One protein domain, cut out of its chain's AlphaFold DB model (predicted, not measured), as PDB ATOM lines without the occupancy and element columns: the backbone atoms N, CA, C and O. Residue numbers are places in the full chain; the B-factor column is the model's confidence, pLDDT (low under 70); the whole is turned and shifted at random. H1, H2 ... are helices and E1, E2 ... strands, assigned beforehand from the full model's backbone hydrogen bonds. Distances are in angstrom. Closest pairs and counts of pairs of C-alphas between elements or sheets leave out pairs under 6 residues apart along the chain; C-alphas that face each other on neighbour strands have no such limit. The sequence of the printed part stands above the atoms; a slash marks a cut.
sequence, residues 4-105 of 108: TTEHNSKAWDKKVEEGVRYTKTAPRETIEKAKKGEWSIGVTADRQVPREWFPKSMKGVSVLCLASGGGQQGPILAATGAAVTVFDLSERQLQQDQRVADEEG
ATOM      1  N   THR A   4      64.181 110.587 165.139       95.75
ATOM      2  CA  THR A   4      65.170 109.522 164.913       95.75
ATOM      3  C   THR A   4      65.850 109.673 163.557       95.75
ATOM      4  O   THR A   4      67.070 109.590 163.461       95.75
ATOM      5  N   THR A   5      65.070 109.936 162.509       95.56
ATOM      6  CA  THR A   5      65.581 110.156 161.155       95.56
ATOM      7  C   THR A   5      66.518 111.364 161.109       95.56
ATOM      8  O   THR A   5      67.605 111.267 160.548       95.56
ATOM      9  N   GLU A   6      66.155 112.472 161.763       96.06
ATOM     10  CA  GLU A   6      67.008 113.664 161.831       96.06
ATOM     11  C   GLU A   6      68.305 113.412 162.618       96.06
ATOM     12  O   GLU A   6      69.386 113.810 162.184       96.06
ATOM     13  N   HIS A   7      68.217 112.714 163.757       96.88
ATOM     14  CA  HIS A   7      69.393 112.323 164.535       96.88
ATOM     15  C   HIS A   7      70.369 111.484 163.700       96.88
ATOM     16  O   HIS A   7      71.564 111.774 163.680       96.88
ATOM     17  N   ASN A   8      69.860 110.482 162.978       96.81
ATOM     18  CA  ASN A   8      70.683 109.594 162.161       96.81
ATOM     19  C   ASN A   8      71.303 110.314 160.955       96.81
ATOM     20  O   ASN A   8      72.464 110.061 160.647       96.81
ATOM     21  N   SER A   9      70.567 111.227 160.312       97.00
ATOM     22  CA  SER A   9      71.092 112.069 159.228       97.00
ATOM     23  C   SER A   9      72.300 112.885 159.703       97.00
ATOM     24  O   SER A   9      73.401 112.733 159.176       97.00
ATOM     25  N   LYS A  10      72.149 113.617 160.817       97.62
ATOM     26  CA  LYS A  10      73.237 114.398 161.437       97.62
ATOM     27  C   LYS A  10      74.410 113.531 161.900       97.62
ATOM     28  O   LYS A  10      75.565 113.943 161.803       97.62
ATOM     29  N   ALA A  11      74.131 112.337 162.423       97.38
ATOM     30  CA  ALA A  11      75.175 111.410 162.843       97.38
ATOM     31  C   ALA A  11      76.042 110.970 161.654       97.38
ATOM     32  O   ALA A  11      77.266 110.971 161.769       97.38
ATOM     33  N   TRP A  12      75.431 110.646 160.511       97.31
ATOM     34  CA  TRP A  12      76.164 110.283 159.299       97.31
ATOM     35  C   TRP A  12      76.870 111.470 158.648       97.31
ATOM     36  O   TRP A  12      78.014 111.321 158.226       97.31
ATOM     37  N   ASP A  13      76.275 112.659 158.673       97.81
ATOM     38  CA  ASP A  13      76.946 113.883 158.232       97.81
ATOM     39  C   ASP A  13      78.235 114.144 159.022       97.81
ATOM     40  O   ASP A  13      79.241 114.574 158.453       97.81
ATOM     41  N   LYS A  14      78.243 113.849 160.326       98.06
ATOM     42  CA  LYS A  14      79.457 113.906 161.147       98.06
ATOM     43  C   LYS A  14      80.470 112.824 160.756       98.06
ATOM     44  O   LYS A  14      81.671 113.067 160.781       98.06
ATOM     45  N   LYS A  15      80.018 111.629 160.357       97.25
ATOM     46  CA  LYS A  15      80.915 110.556 159.881       97.25
ATOM     47  C   LYS A  15      81.638 110.933 158.590       97.25
ATOM     48  O   LYS A  15      82.789 110.527 158.426       97.25
ATOM     49  N   VAL A  16      80.998 111.733 157.733       97.00
ATOM     50  CA  VAL A  16      81.634 112.323 156.546       97.00
ATOM     51  C   VAL A  16      82.769 113.262 156.958       97.00
ATOM     52  O   VAL A  16      83.881 113.109 156.459       97.00
ATOM     53  N   GLU A  17      82.528 114.169 157.910       96.25
ATOM     54  CA  GLU A  17      83.556 115.085 158.440       96.25
ATOM     55  C   GLU A  17      84.723 114.339 159.104       96.25
ATOM     56  O   GLU A  17      85.883 114.693 158.916       96.25
ATOM     57  N   GLU A  18      84.422 113.280 159.859       97.00
ATOM     58  CA  GLU A  18      85.416 112.420 160.511       97.00
ATOM     59  C   GLU A  18      86.195 111.544 159.507       97.00
ATOM     60  O   GLU A  18      87.165 110.883 159.884       97.00
ATOM     61  N   GLY A  19      85.786 111.511 158.233       94.50
ATOM     62  CA  GLY A  19      86.452 110.742 157.186       94.50
ATOM     63  C   GLY A  19      86.410 109.236 157.437       94.50
ATOM     64  O   GLY A  19      87.391 108.533 157.178       94.50
ATOM     65  N   VAL A  20      85.300 108.721 157.971       93.81
ATOM     66  CA  VAL A  20      85.147 107.284 158.224       93.81
ATOM     67  C   VAL A  20      85.189 106.509 156.905       93.81
ATOM     68  O   VAL A  20      84.771 106.990 155.860       93.81
ATOM     69  N   ARG A  21      85.706 105.275 156.931       89.81
ATOM     70  CA  ARG A  21      85.935 104.441 155.732       89.81
ATOM     71  C   ARG A  21      84.747 104.401 154.754       89.81
ATOM     72  O   ARG A  21      84.974 104.412 153.552       89.81
ATOM     73  N   TYR A  22      83.515 104.371 155.258       86.94
ATOM     74  CA  TYR A  22      82.287 104.271 154.455       86.94
ATOM     75  C   TYR A  22      81.839 105.584 153.794       86.94
ATOM     76  O   TYR A  22      80.928 105.572 152.977       86.94
ATOM     77  N   THR A  23      82.466 106.710 154.137       92.56
ATOM     78  CA  THR A  23      82.132 108.040 153.603       92.56
ATOM     79  C   THR A  23      83.236 108.615 152.717       92.56
ATOM     80  O   THR A  23      83.131 109.749 152.259       92.56
ATOM     81  N   LYS A  24      84.336 107.873 152.523       93.12
ATOM     82  CA  LYS A  24      85.437 108.284 151.648       93.12
ATOM     83  C   LYS A  24      85.086 107.980 150.202       93.12
ATOM     84  O   LYS A  24      84.720 106.851 149.906       93.12
ATOM     85  N   THR A  25      85.278 108.929 149.305       95.81
ATOM     86  CA  THR A  25      84.981 108.713 147.889       95.81
ATOM     87  C   THR A  25      85.906 107.685 147.251       95.81
ATOM     88  O   THR A  25      87.056 107.512 147.669       95.81
ATOM     89  N   ALA A  26      85.412 107.022 146.208       95.06
ATOM     90  CA  ALA A  26      86.225 106.163 145.369       95.06
ATOM     91  C   ALA A  26      87.392 106.973 144.767       95.06
ATOM     92  O   ALA A  26      87.190 108.100 144.307       95.06
ATOM     93  N   PRO A  27      88.623 106.433 144.752       95.50
ATOM     94  CA  PRO A  27      89.726 107.064 144.043       95.50
ATOM     95  C   PRO A  27      89.427 107.145 142.545       95.50
ATOM     96  O   PRO A  27      88.900 106.190 141.972       95.50
ATOM     97  N   ARG A  28      89.873 108.219 141.887       96.88
ATOM     98  CA  ARG A  28      89.752 108.401 140.431       96.88
ATOM     99  C   ARG A  28      90.199 107.181 139.621       96.88
ATOM    100  O   ARG A  28      89.518 106.768 138.694       96.88
ATOM    101  N   GLU A  29      91.302 106.539 140.010       97.81
ATOM    102  CA  GLU A  29      91.782 105.315 139.349       97.81
ATOM    103  C   GLU A  29      90.735 104.185 139.354       97.81
ATOM    104  O   GLU A  29      90.623 103.437 138.386       97.81
ATOM    105  N   THR A  30      89.945 104.069 140.425       97.38
ATOM    106  CA  THR A  30      88.876 103.061 140.524       97.38
ATOM    107  C   THR A  30      87.749 103.368 139.542       97.38
ATOM    108  O   THR A  30      87.263 102.461 138.870       97.38
ATOM    109  N   ILE A  31      87.380 104.642 139.406       98.12
ATOM    110  CA  ILE A  31      86.377 105.094 138.435       98.12
ATOM    111  C   ILE A  31      86.857 104.849 136.998       98.12
ATOM    112  O   ILE A  31      86.124 104.294 136.182       98.12
ATOM    113  N   GLU A  32      88.114 105.163 136.695       97.94
ATOM    114  CA  GLU A  32      88.704 104.934 135.371       97.94
ATOM    115  C   GLU A  32      88.790 103.448 134.994       97.94
ATOM    116  O   GLU A  32      88.599 103.087 133.830       97.94
ATOM    117  N   LYS A  33      89.045 102.562 135.964       98.25
ATOM    118  CA  LYS A  33      88.957 101.109 135.754       98.25
ATOM    119  C   LYS A  33      87.512 100.666 135.513       98.25
ATOM    120  O   LYS A  33      87.261  99.891 134.590       98.25
ATOM    121  N   ALA A  34      86.550 101.233 136.244       97.88
ATOM    122  CA  ALA A  34      85.135 100.925 136.054       97.88
ATOM    123  C   ALA A  34      84.617 101.309 134.662       97.88
ATOM    124  O   ALA A  34      83.932 100.496 134.035       97.88
ATOM    125  N   LYS A  35      85.049 102.456 134.118       97.50
ATOM    126  CA  LYS A  35      84.785 102.861 132.721       97.50
ATOM    127  C   LYS A  35      85.274 101.828 131.694       97.50
ATOM    128  O   LYS A  35      84.710 101.718 130.608       97.50
ATOM    129  N   LYS A  36      86.302 101.042 132.033       97.12
ATOM    130  CA  LYS A  36      86.883  99.979 131.187       97.12
ATOM    131  C   LYS A  36      86.284  98.593 131.447       97.12
ATOM    132  O   LYS A  36      86.688  97.625 130.812       97.12
ATOM    133  N   GLY A  37      85.316  98.486 132.357       95.81
ATOM    134  CA  GLY A  37      84.701  97.216 132.741       95.81
ATOM    135  C   GLY A  37      85.454  96.449 133.833       95.81
ATOM    136  O   GLY A  37      85.019  95.359 134.203       95.81
ATOM    137  N   GLU A  38      86.522  97.019 134.392       96.94
ATOM    138  CA  GLU A  38      87.273  96.469 135.522       96.94
ATOM    139  C   GLU A  38      86.775  97.100 136.827       96.94
ATOM    140  O   GLU A  38      87.258  98.142 137.264       96.94
ATOM    141  N   TRP A  39      85.769  96.498 137.455       96.69
ATOM    142  CA  TRP A  39      85.169  97.059 138.665       96.69
ATOM    143  C   TRP A  39      84.694  95.991 139.639       96.69
ATOM    144  O   TRP A  39      84.403  94.851 139.273       96.69
ATOM    145  N   SER A  40      84.580  96.405 140.895       95.44
ATOM    146  CA  SER A  40      83.910  95.673 141.959       95.44
ATOM    147  C   SER A  40      83.335  96.668 142.964       95.44
ATOM    148  O   SER A  40      83.809  97.800 143.074       95.44
ATOM    149  N   ILE A  41      82.316  96.245 143.706       95.12
ATOM    150  CA  ILE A  41      81.785  96.989 144.851       95.12
ATOM    151  C   ILE A  41      81.722  96.069 146.073       95.12
ATOM    152  O   ILE A  41      81.589  94.851 145.940       95.12
ATOM    153  N   GLY A  42      81.825  96.646 147.270       90.81
ATOM    154  CA  GLY A  42      81.770  95.897 148.526       90.81
ATOM    155  C   GLY A  42      80.345  95.518 148.944       90.81
ATOM    156  O   GLY A  42      79.449  96.354 148.910       90.81
ATOM    157  N   VAL A  43      80.150  94.280 149.409       85.69
ATOM    158  CA  VAL A  43      78.985  93.869 150.225       85.69
ATOM    159  C   VAL A  43      79.211  94.264 151.682       85.69
ATOM    160  O   VAL A  43      78.308  94.716 152.378       85.69
ATOM    161  N   THR A  44      80.440  94.062 152.156       84.25
ATOM    162  CA  THR A  44      80.901  94.436 153.493       84.25
ATOM    163  C   THR A  44      82.266  95.109 153.373       84.25
ATOM    164  O   THR A  44      82.794  95.265 152.273       84.25
ATOM    165  N   ALA A  45      82.863  95.488 154.505       77.25
ATOM    166  CA  ALA A  45      84.186  96.110 154.540       77.25
ATOM    167  C   ALA A  45      85.253  95.328 153.747       77.25
ATOM    168  O   ALA A  45      86.106  95.939 153.106       77.25
ATOM    169  N   ASP A  46      85.181  93.994 153.770       85.75
ATOM    170  CA  ASP A  46      86.259  93.130 153.277       85.75
ATOM    171  C   ASP A  46      85.774  92.090 152.255       85.75
ATOM    172  O   ASP A  46      86.545  91.242 151.812       85.75
ATOM    173  N   ARG A  47      84.495  92.140 151.854       91.69
ATOM    174  CA  ARG A  47      83.933  91.245 150.833       91.69
ATOM    175  C   ARG A  47      83.368  92.033 149.669       91.69
ATOM    176  O   ARG A  47      82.529  92.906 149.865       91.69
ATOM    177  N   GLN A  48      83.796  91.670 148.466       94.50
ATOM    178  CA  GLN A  48      83.238  92.181 147.218       94.50
ATOM    179  C   GLN A  48      81.966  91.414 146.844       94.50
ATOM    180  O   GLN A  48      81.809  90.248 147.214       94.50
ATOM    181  N   VAL A  49      81.068  92.062 146.104       95.00
ATOM    182  CA  VAL A  49      79.935  91.388 145.461       95.00
ATOM    183  C   VAL A  49      80.487  90.474 144.356       95.00
ATOM    184  O   VAL A  49      81.297  90.946 143.552       95.00
ATOM    185  N   PRO A  50      80.080  89.192 144.280       95.50
ATOM    186  CA  PRO A  50      80.485  88.312 143.186       95.50
ATOM    187  C   PRO A  50      80.095  88.894 141.820       95.50
ATOM    188  O   PRO A  50      78.973  89.370 141.631       95.50
ATOM    189  N   ARG A  51      81.019  88.877 140.851       94.69
ATOM    190  CA  ARG A  51      80.825  89.555 139.555       94.69
ATOM    191  C   ARG A  51      79.652  88.971 138.765       94.69
ATOM    192  O   ARG A  51      79.001  89.697 138.013       94.69
ATOM    193  N   GLU A  52      79.393  87.684 138.945       96.12
ATOM    194  CA  GLU A  52      78.325  86.914 138.320       96.12
ATOM    195  C   GLU A  52      76.915  87.277 138.812       96.12
ATOM    196  O   GLU A  52      75.942  86.902 138.162       96.12
ATOM    197  N   TRP A  53      76.782  88.027 139.915       95.56
ATOM    198  CA  TRP A  53      75.482  88.551 140.364       95.56
ATOM    199  C   TRP A  53      75.004  89.730 139.516       95.56
ATOM    200  O   TRP A  53      73.814  90.038 139.493       95.56
ATOM    201  N   PHE A  54      75.922  90.387 138.810       96.12
ATOM    202  CA  PHE A  54      75.606  91.469 137.892       96.12
ATOM    203  C   PHE A  54      75.435  90.947 136.465       96.12
ATOM    204  O   PHE A  54      76.073  89.962 136.076       96.12
ATOM    205  N   PRO A  55      74.651  91.642 135.625       96.12
ATOM    206  CA  PRO A  55      74.598  91.334 134.206       96.12
ATOM    207  C   PRO A  55      75.983  91.450 133.551       96.12
ATOM    208  O   PRO A  55      76.917  92.087 134.057       96.12
ATOM    209  N   LYS A  56      76.125  90.829 132.375       94.75
ATOM    210  CA  LYS A  56      77.374  90.900 131.595       94.75
ATOM    211  C   LYS A  56      77.749  92.348 131.273       94.75
ATOM    212  O   LYS A  56      78.915  92.709 131.397       94.75
ATOM    213  N   SER A  57      76.757  93.168 130.929       96.25
ATOM    214  CA  SER A  57      76.888  94.607 130.710       96.25
ATOM    215  C   SER A  57      75.976  95.362 131.667       96.25
ATOM    216  O   SER A  57      74.820  94.981 131.836       96.25
ATOM    217  N   MET A  58      76.495  96.440 132.244       97.31
ATOM    218  CA  MET A  58      75.735  97.373 133.079       97.31
ATOM    219  C   MET A  58      75.164  98.550 132.282       97.31
ATOM    220  O   MET A  58      74.357  99.310 132.806       97.31
ATOM    221  N   LYS A  59      75.555  98.706 131.009       96.94
ATOM    222  CA  LYS A  59      75.141  99.839 130.177       96.94
ATOM    223  C   LYS A  59      73.615  99.922 130.076       96.94
ATOM    224  O   LYS A  59      72.987  98.994 129.572       96.94
ATOM    225  N   GLY A  60      73.044 101.041 130.516       96.12
ATOM    226  CA  GLY A  60      71.603 101.302 130.510       96.12
ATOM    227  C   GLY A  60      70.802 100.535 131.568       96.12
ATOM    228  O   GLY A  60      69.578 100.624 131.574       96.12
ATOM    229  N   VAL A  61      71.454  99.778 132.456       97.56
ATOM    230  CA  VAL A  61      70.777  99.110 133.574       97.56
ATOM    231  C   VAL A  61      70.385 100.164 134.599       97.56
ATOM    232  O   VAL A  61      71.240 100.919 135.056       97.56
ATOM    233  N   SER A  62      69.109 100.200 134.979       97.69
ATOM    234  CA  SER A  62      68.642 101.041 136.082       97.69
ATOM    235  C   SER A  62      69.070 100.439 137.416       97.69
ATOM    236  O   SER A  62      68.728  99.293 137.718       97.69
ATOM    237  N   VAL A  63      69.806 101.203 138.219       97.25
ATOM    238  CA  VAL A  63      70.311 100.761 139.523       97.25
ATOM    239  C   VAL A  63      69.876 101.734 140.608       97.25
ATOM    240  O   VAL A  63      70.137 102.929 140.523       97.25
ATOM    241  N   LEU A  64      69.245 101.202 141.653       97.44
ATOM    242  CA  LEU A  64      68.915 101.950 142.860       97.44
ATOM    243  C   LEU A  64      69.933 101.626 143.957       97.44
ATOM    244  O   LEU A  64      70.013 100.491 144.428       97.44
ATOM    245  N   CYS A  65      70.679 102.641 144.374       96.62
ATOM    246  CA  CYS A  65      71.656 102.589 145.451       96.62
ATOM    247  C   CYS A  65      71.013 103.102 146.748       96.62
ATOM    248  O   CYS A  65      70.716 104.288 146.872       96.62
ATOM    249  N   LEU A  66      70.775 102.205 147.709       96.19
ATOM    250  CA  LEU A  66      70.174 102.525 149.008       96.19
ATOM    251  C   LEU A  66      71.252 102.530 150.087       96.19
ATOM    252  O   LEU A  66      71.823 101.478 150.375       96.19
ATOM    253  N   ALA A  67      71.481 103.686 150.715       94.38
ATOM    254  CA  ALA A  67      72.502 103.845 151.753       94.38
ATOM    255  C   ALA A  67      73.884 103.312 151.314       94.38
ATOM    256  O   ALA A  67      74.558 102.580 152.043       94.38
ATOM    257  N   SER A  68      74.274 103.621 150.075       92.62
ATOM    258  CA  SER A  68      75.405 102.992 149.378       92.62
ATOM    259  C   SER A  68      76.760 103.676 149.616       92.62
ATOM    260  O   SER A  68      77.713 103.446 148.862       92.62
ATOM    261  N   GLY A  69      76.858 104.470 150.685       86.88
ATOM    262  CA  GLY A  69      78.036 105.268 151.012       86.88
ATOM    263  C   GLY A  69      78.117 106.555 150.186       86.88
ATOM    264  O   GLY A  69      77.497 106.656 149.135       86.88
ATOM    265  N   GLY A  70      78.932 107.511 150.637       91.38
ATOM    266  CA  GLY A  70      79.143 108.784 149.941       91.38
ATOM    267  C   GLY A  70      80.262 108.708 148.904       91.38
ATOM    268  O   GLY A  70      81.442 108.627 149.260       91.38
ATOM    269  N   GLY A  71      79.903 108.745 147.623       92.25
ATOM    270  CA  GLY A  71      80.825 108.801 146.491       92.25
ATOM    271  C   GLY A  71      81.573 107.495 146.215       92.25
ATOM    272  O   GLY A  71      82.690 107.530 145.697       92.25
ATOM    273  N   GLN A  72      81.004 106.346 146.601       93.12
ATOM    274  CA  GLN A  72      81.603 105.019 146.404       93.12
ATOM    275  C   GLN A  72      80.851 104.200 145.352       93.12
ATOM    276  O   GLN A  72      81.193 104.243 144.171       93.12
ATOM    277  N   GLN A  73      79.846 103.423 145.768       95.56
ATOM    278  CA  GLN A  73      79.212 102.443 144.885       95.56
ATOM    279  C   GLN A  73      78.432 103.120 143.760       95.56
ATOM    280  O   GLN A  73      78.510 102.652 142.629       95.56
ATOM    281  N   GLY A  74      77.735 104.225 144.056       96.94
ATOM    282  CA  GLY A  74      76.978 104.999 143.071       96.94
ATOM    283  C   GLY A  74      77.846 105.413 141.878       96.94
ATOM    284  O   GLY A  74      77.611 104.914 140.776       96.94
ATOM    285  N   PRO A  75      78.911 106.209 142.090       97.94
ATOM    286  CA  PRO A  75      79.823 106.598 141.019       97.94
ATOM    287  C   PRO A  75      80.521 105.424 140.321       97.94
ATOM    288  O   PRO A  75      80.652 105.434 139.100       97.94
ATOM    289  N   ILE A  76      80.941 104.383 141.057       97.75
ATOM    290  CA  ILE A  76      81.552 103.192 140.438       97.75
ATOM    291  C   ILE A  76      80.574 102.537 139.459       97.75
ATOM    292  O   ILE A  76      80.963 102.201 138.345       97.75
ATOM    293  N   LEU A  77      79.311 102.363 139.853       97.81
ATOM    294  CA  LEU A  77      78.287 101.748 139.013       97.81
ATOM    295  C   LEU A  77      77.901 102.659 137.841       97.81
ATOM    296  O   LEU A  77      77.805 102.172 136.716       97.81
ATOM    297  N   ALA A  78      77.769 103.968 138.056       98.25
ATOM    298  CA  ALA A  78      77.491 104.930 136.989       98.25
ATOM    299  C   ALA A  78      78.601 104.924 135.925       98.25
ATOM    300  O   ALA A  78      78.326 104.891 134.726       98.25
ATOM    301  N   ALA A  79      79.864 104.812 136.345       98.31
ATOM    302  CA  ALA A  79      81.016 104.711 135.450       98.31
ATOM    303  C   ALA A  79      80.985 103.484 134.524       98.31
ATOM    304  O   ALA A  79      81.574 103.512 133.447       98.31
ATOM    305  N   THR A  80      80.256 102.425 134.889       97.81
ATOM    306  CA  THR A  80      80.038 101.259 134.013       97.81
ATOM    307  C   THR A  80      78.992 101.502 132.913       97.81
ATOM    308  O   THR A  80      78.745 100.624 132.081       97.81
ATOM    309  N   GLY A  81      78.369 102.686 132.901       97.31
ATOM    310  CA  GLY A  81      77.286 103.079 132.002       97.31
ATOM    311  C   GLY A  81      75.884 102.739 132.515       97.31
ATOM    312  O   GLY A  81      74.939 102.778 131.723       97.31
ATOM    313  N   ALA A  82      75.741 102.351 133.784       97.88
ATOM    314  CA  ALA A  82      74.436 102.166 134.416       97.88
ATOM    315  C   ALA A  82      73.728 103.516 134.616       97.88
ATOM    316  O   ALA A  82      74.385 104.528 134.833       97.88
ATOM    317  N   ALA A  83      72.396 103.507 134.585       97.44
ATOM    318  CA  ALA A  83      71.575 104.642 134.996       97.44
ATOM    319  C   ALA A  83      71.314 104.508 136.498       97.44
ATOM    320  O   ALA A  83      70.523 103.658 136.920       97.44
ATOM    321  N   VAL A  84      72.041 105.271 137.306       98.12
ATOM    322  CA  VAL A  84      72.057 105.091 138.759       98.12
ATOM    323  C   VAL A  84      71.190 106.149 139.430       98.12
ATOM    324  O   VAL A  84      71.078 107.271 138.962       98.12
ATOM    325  N   THR A  85      70.545 105.777 140.528       97.62
ATOM    326  CA  THR A  85      69.900 106.709 141.453       97.62
ATOM    327  C   THR A  85      70.370 106.378 142.859       97.62
ATOM    328  O   THR A  85      70.243 105.230 143.295       97.62
ATOM    329  N   VAL A  86      70.897 107.367 143.578       97.62
ATOM    330  CA  VAL A  86      71.316 107.208 144.977       97.62
ATOM    331  C   VAL A  86      70.263 107.786 145.906       97.62
ATOM    332  O   VAL A  86      69.777 108.898 145.720       97.62
ATOM    333  N   PHE A  87      69.922 107.023 146.938       96.62
ATOM    334  CA  PHE A  87      69.085 107.478 148.030       96.62
ATOM    335  C   PHE A  87      69.802 107.224 149.354       96.62
ATOM    336  O   PHE A  87      70.029 106.078 149.754       96.62
ATOM    337  N   ASP A  88      70.134 108.311 150.041       96.31
ATOM    338  CA  ASP A  88      70.795 108.291 151.338       96.31
ATOM    339  C   ASP A  88      70.086 109.241 152.308       96.31
ATOM    340  O   ASP A  88      69.383 110.175 151.921       96.31
ATOM    341  N   LEU A  89      70.257 108.968 153.596       95.88
ATOM    342  CA  LEU A  89      69.732 109.799 154.667       95.88
ATOM    343  C   LEU A  89      70.645 111.003 154.965       95.88
ATOM    344  O   LEU A  89      70.184 112.000 155.524       95.88
ATOM    345  N   SER A  90      71.935 110.894 154.653       97.00
ATOM    346  CA  SER A  90      72.954 111.917 154.875       97.00
ATOM    347  C   SER A  90      73.097 112.803 153.647       97.00
ATOM    348  O   SER A  90      73.559 112.363 152.594       97.00
ATOM    349  N   GLU A  91      72.765 114.084 153.803       96.69
ATOM    350  CA  GLU A  91      72.949 115.073 152.740       96.69
ATOM    351  C   GLU A  91      74.428 115.193 152.360       96.69
ATOM    352  O   GLU A  91      74.766 115.310 151.184       96.69
ATOM    353  N   ARG A  92      75.339 115.073 153.332       97.81
ATOM    354  CA  ARG A  92      76.778 115.126 153.048       97.81
ATOM    355  C   ARG A  92      77.302 113.923 152.280       97.81
ATOM    356  O   ARG A  92      78.290 114.072 151.567       97.81
ATOM    357  N   GLN A  93      76.688 112.748 152.411       97.69
ATOM    358  CA  GLN A  93      77.040 111.612 151.556       97.69
ATOM    359  C   GLN A  93      76.565 111.848 150.125       97.69
ATOM    360  O   GLN A  93      77.382 111.739 149.216       97.69
ATOM    361  N   LEU A  94      75.324 112.313 149.944       97.81
ATOM    362  CA  LEU A  94      74.800 112.682 148.623       97.81
ATOM    363  C   LEU A  94      75.655 113.761 147.941       97.81
ATOM    364  O   LEU A  94      75.916 113.689 146.746       97.81
ATOM    365  N   GLN A  95      76.164 114.737 148.696       97.50
ATOM    366  CA  GLN A  95      77.095 115.738 148.166       97.50
ATOM    367  C   GLN A  95      78.431 115.129 147.708       97.50
ATOM    368  O   GLN A  95      79.021 115.619 146.749       97.50
ATOM    369  N   GLN A  96      78.924 114.070 148.363       97.56
ATOM    370  CA  GLN A  96      80.111 113.348 147.891       97.56
ATOM    371  C   GLN A  96      79.821 112.571 146.605       97.56
ATOM    372  O   GLN A  96      80.662 112.578 145.711       97.56
ATOM    373  N   ASP A  97      78.652 111.938 146.498       97.69
ATOM    374  CA  ASP A  97      78.202 111.287 145.264       97.69
ATOM    375  C   ASP A  97      78.139 112.282 144.103       97.69
ATOM    376  O   ASP A  97      78.788 112.055 143.080       97.69
ATOM    377  N   GLN A  98      77.469 113.422 144.303       97.56
ATOM    378  CA  GLN A  98      77.379 114.482 143.298       97.56
ATOM    379  C   GLN A  98      78.760 115.018 142.915       97.56
ATOM    380  O   GLN A  98      79.066 115.141 141.735       97.56
ATOM    381  N   ARG A  99      79.633 115.282 143.898       97.38
ATOM    382  CA  ARG A  99      80.988 115.783 143.635       97.38
ATOM    383  C   ARG A  99      81.781 114.830 142.743       97.38
ATOM    384  O   ARG A  99      82.420 115.279 141.799       97.38
ATOM    385  N   VAL A 100      81.756 113.527 143.033       97.69
ATOM    386  CA  VAL A 100      82.463 112.534 142.207       97.69
ATOM    387  C   VAL A 100      81.819 112.428 140.827       97.69
ATOM    388  O   VAL A 100      82.540 112.317 139.840       97.69
ATOM    389  N   ALA A 101      80.487 112.476 140.742       97.38
ATOM    390  CA  ALA A 101      79.786 112.456 139.464       97.38
ATOM    391  C   ALA A 101      80.183 113.647 138.579       97.38
ATOM    392  O   ALA A 101      80.546 113.446 137.420       97.38
ATOM    393  N   ASP A 102      80.227 114.853 139.145       97.56
ATOM    394  CA  ASP A 102      80.637 116.073 138.448       97.56
ATOM    395  C   ASP A 102      82.113 116.015 138.015       97.56
ATOM    396  O   ASP A 102      82.443 116.336 136.872       97.56
ATOM    397  N   GLU A 103      83.011 115.577 138.907       97.12
ATOM    398  CA  GLU A 103      84.453 115.458 138.636       97.12
ATOM    399  C   GLU A 103      84.763 114.452 137.514       97.12
ATOM    400  O   GLU A 103      85.713 114.642 136.747       97.12
ATOM    401  N   GLU A 104      83.968 113.385 137.413       97.44
ATOM    402  CA  GLU A 104      84.219 112.250 136.521       97.44
ATOM    403  C   GLU A 104      83.292 112.199 135.295       97.44
ATOM    404  O   GLU A 104      83.473 111.324 134.439       97.44
ATOM    405  N   GLY A 105      82.342 113.137 135.187       96.81
ATOM    406  CA  GLY A 105      81.369 113.233 134.097       96.81
ATOM    407  C   GLY A 105      80.371 112.073 134.074       96.81
ATOM    408  O   GLY A 105      80.144 111.483 133.017       96.81
TER     409      GLY A 105
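Overview. This is residues 4 to 105 of the 108 residues of an uncharacterized protein of Halobacillus dabanensis (UniProt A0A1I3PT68). The short helix H3 lies in the middle, with a small two-strand parallel sheet, E1 and E2, along one side of it and H2 on the side away from the sheet. H4 runs along a third side of H3, the long loop of residues 36 to 61 passes round the side away from H4, and H1 sits at one end of the longest axis, meeting the start of H4. The printed part has 102 residues with four named helices and two named strands, in the order H1, H2, E1, H3, E2, H4; the class is mostly helix. It is compact, with a radius of gyration of the C-alphas of 13.4 A, and its spans of 40 by 26 by 24 A are only just elongated.

Along the chain. H1 covers residues 4 to 17, 20.3 A from first to last C-alpha, and begins at C-alpha 4 (65.170, 109.522, 164.913). H2 is residues 28 to 35, 10.7 A long. Strand E1 is residues 62 to 66, 13.1 A long, with C-alpha 62 at (68.642, 101.041, 136.082). H3 is residues 73 to 79, 9.9 A long, and E2 is residues 83 to 87, 13.6 A long. H4 covers residues 91 to 104, 20.0 A long, and ends at C-alpha 104 (84.219, 112.250, 136.521).

Arrangement. H1 touches H4, which touches it with residues 91 to 93 alone, at a steep tilt of 45 degrees, the same way; their closest C-alphas are those of Asp 13 and Arg 92, 5.3 A apart. H1 and H2 are apart. H2 touches H3 at a steep tilt of 59 degrees, the same way, with the C-alphas of Lys 35 and Ala 79 closest, 5.0 A apart. E1 and E2 are parallel neighbours at 18 degrees; N 65 and O 85, 2.8 A apart, and N 85 and O 63, 2.9 A apart, are within hydrogen-bond range. E1, H3 and E2 form a strand-helix-strand unit, two parallel neighbour strands with a helix between them along the chain, and its crossover is right-handed. The closest C-alphas of H3 and E2 are those of Ala 78 and Val 84, 5.7 A apart. H4 touches H3 with its residues 97 to 101 alone, at a shallow tilt of 22 degrees, the same way; the closest C-alphas are those of Pro 75 and Ala 101, 6.1 A apart. The helix packing is mostly crossed, only just: of three touching pairs, one is at a shallow tilt. In H1, H2, H3 and H4 every O i to N i+4 pair is within hydrogen-bond range.

Size, cuts and confidence. The two C-alphas farthest apart are those of Thr 4 and Lys 36, at 41.2 A. The printed part has no cut. The link from H2 to E1, 26 residues, is long; the links from H3 to E2 and from E2 to H4 are tight. The mean pLDDT of the printed part is 95.7, and no printed residue is under 70.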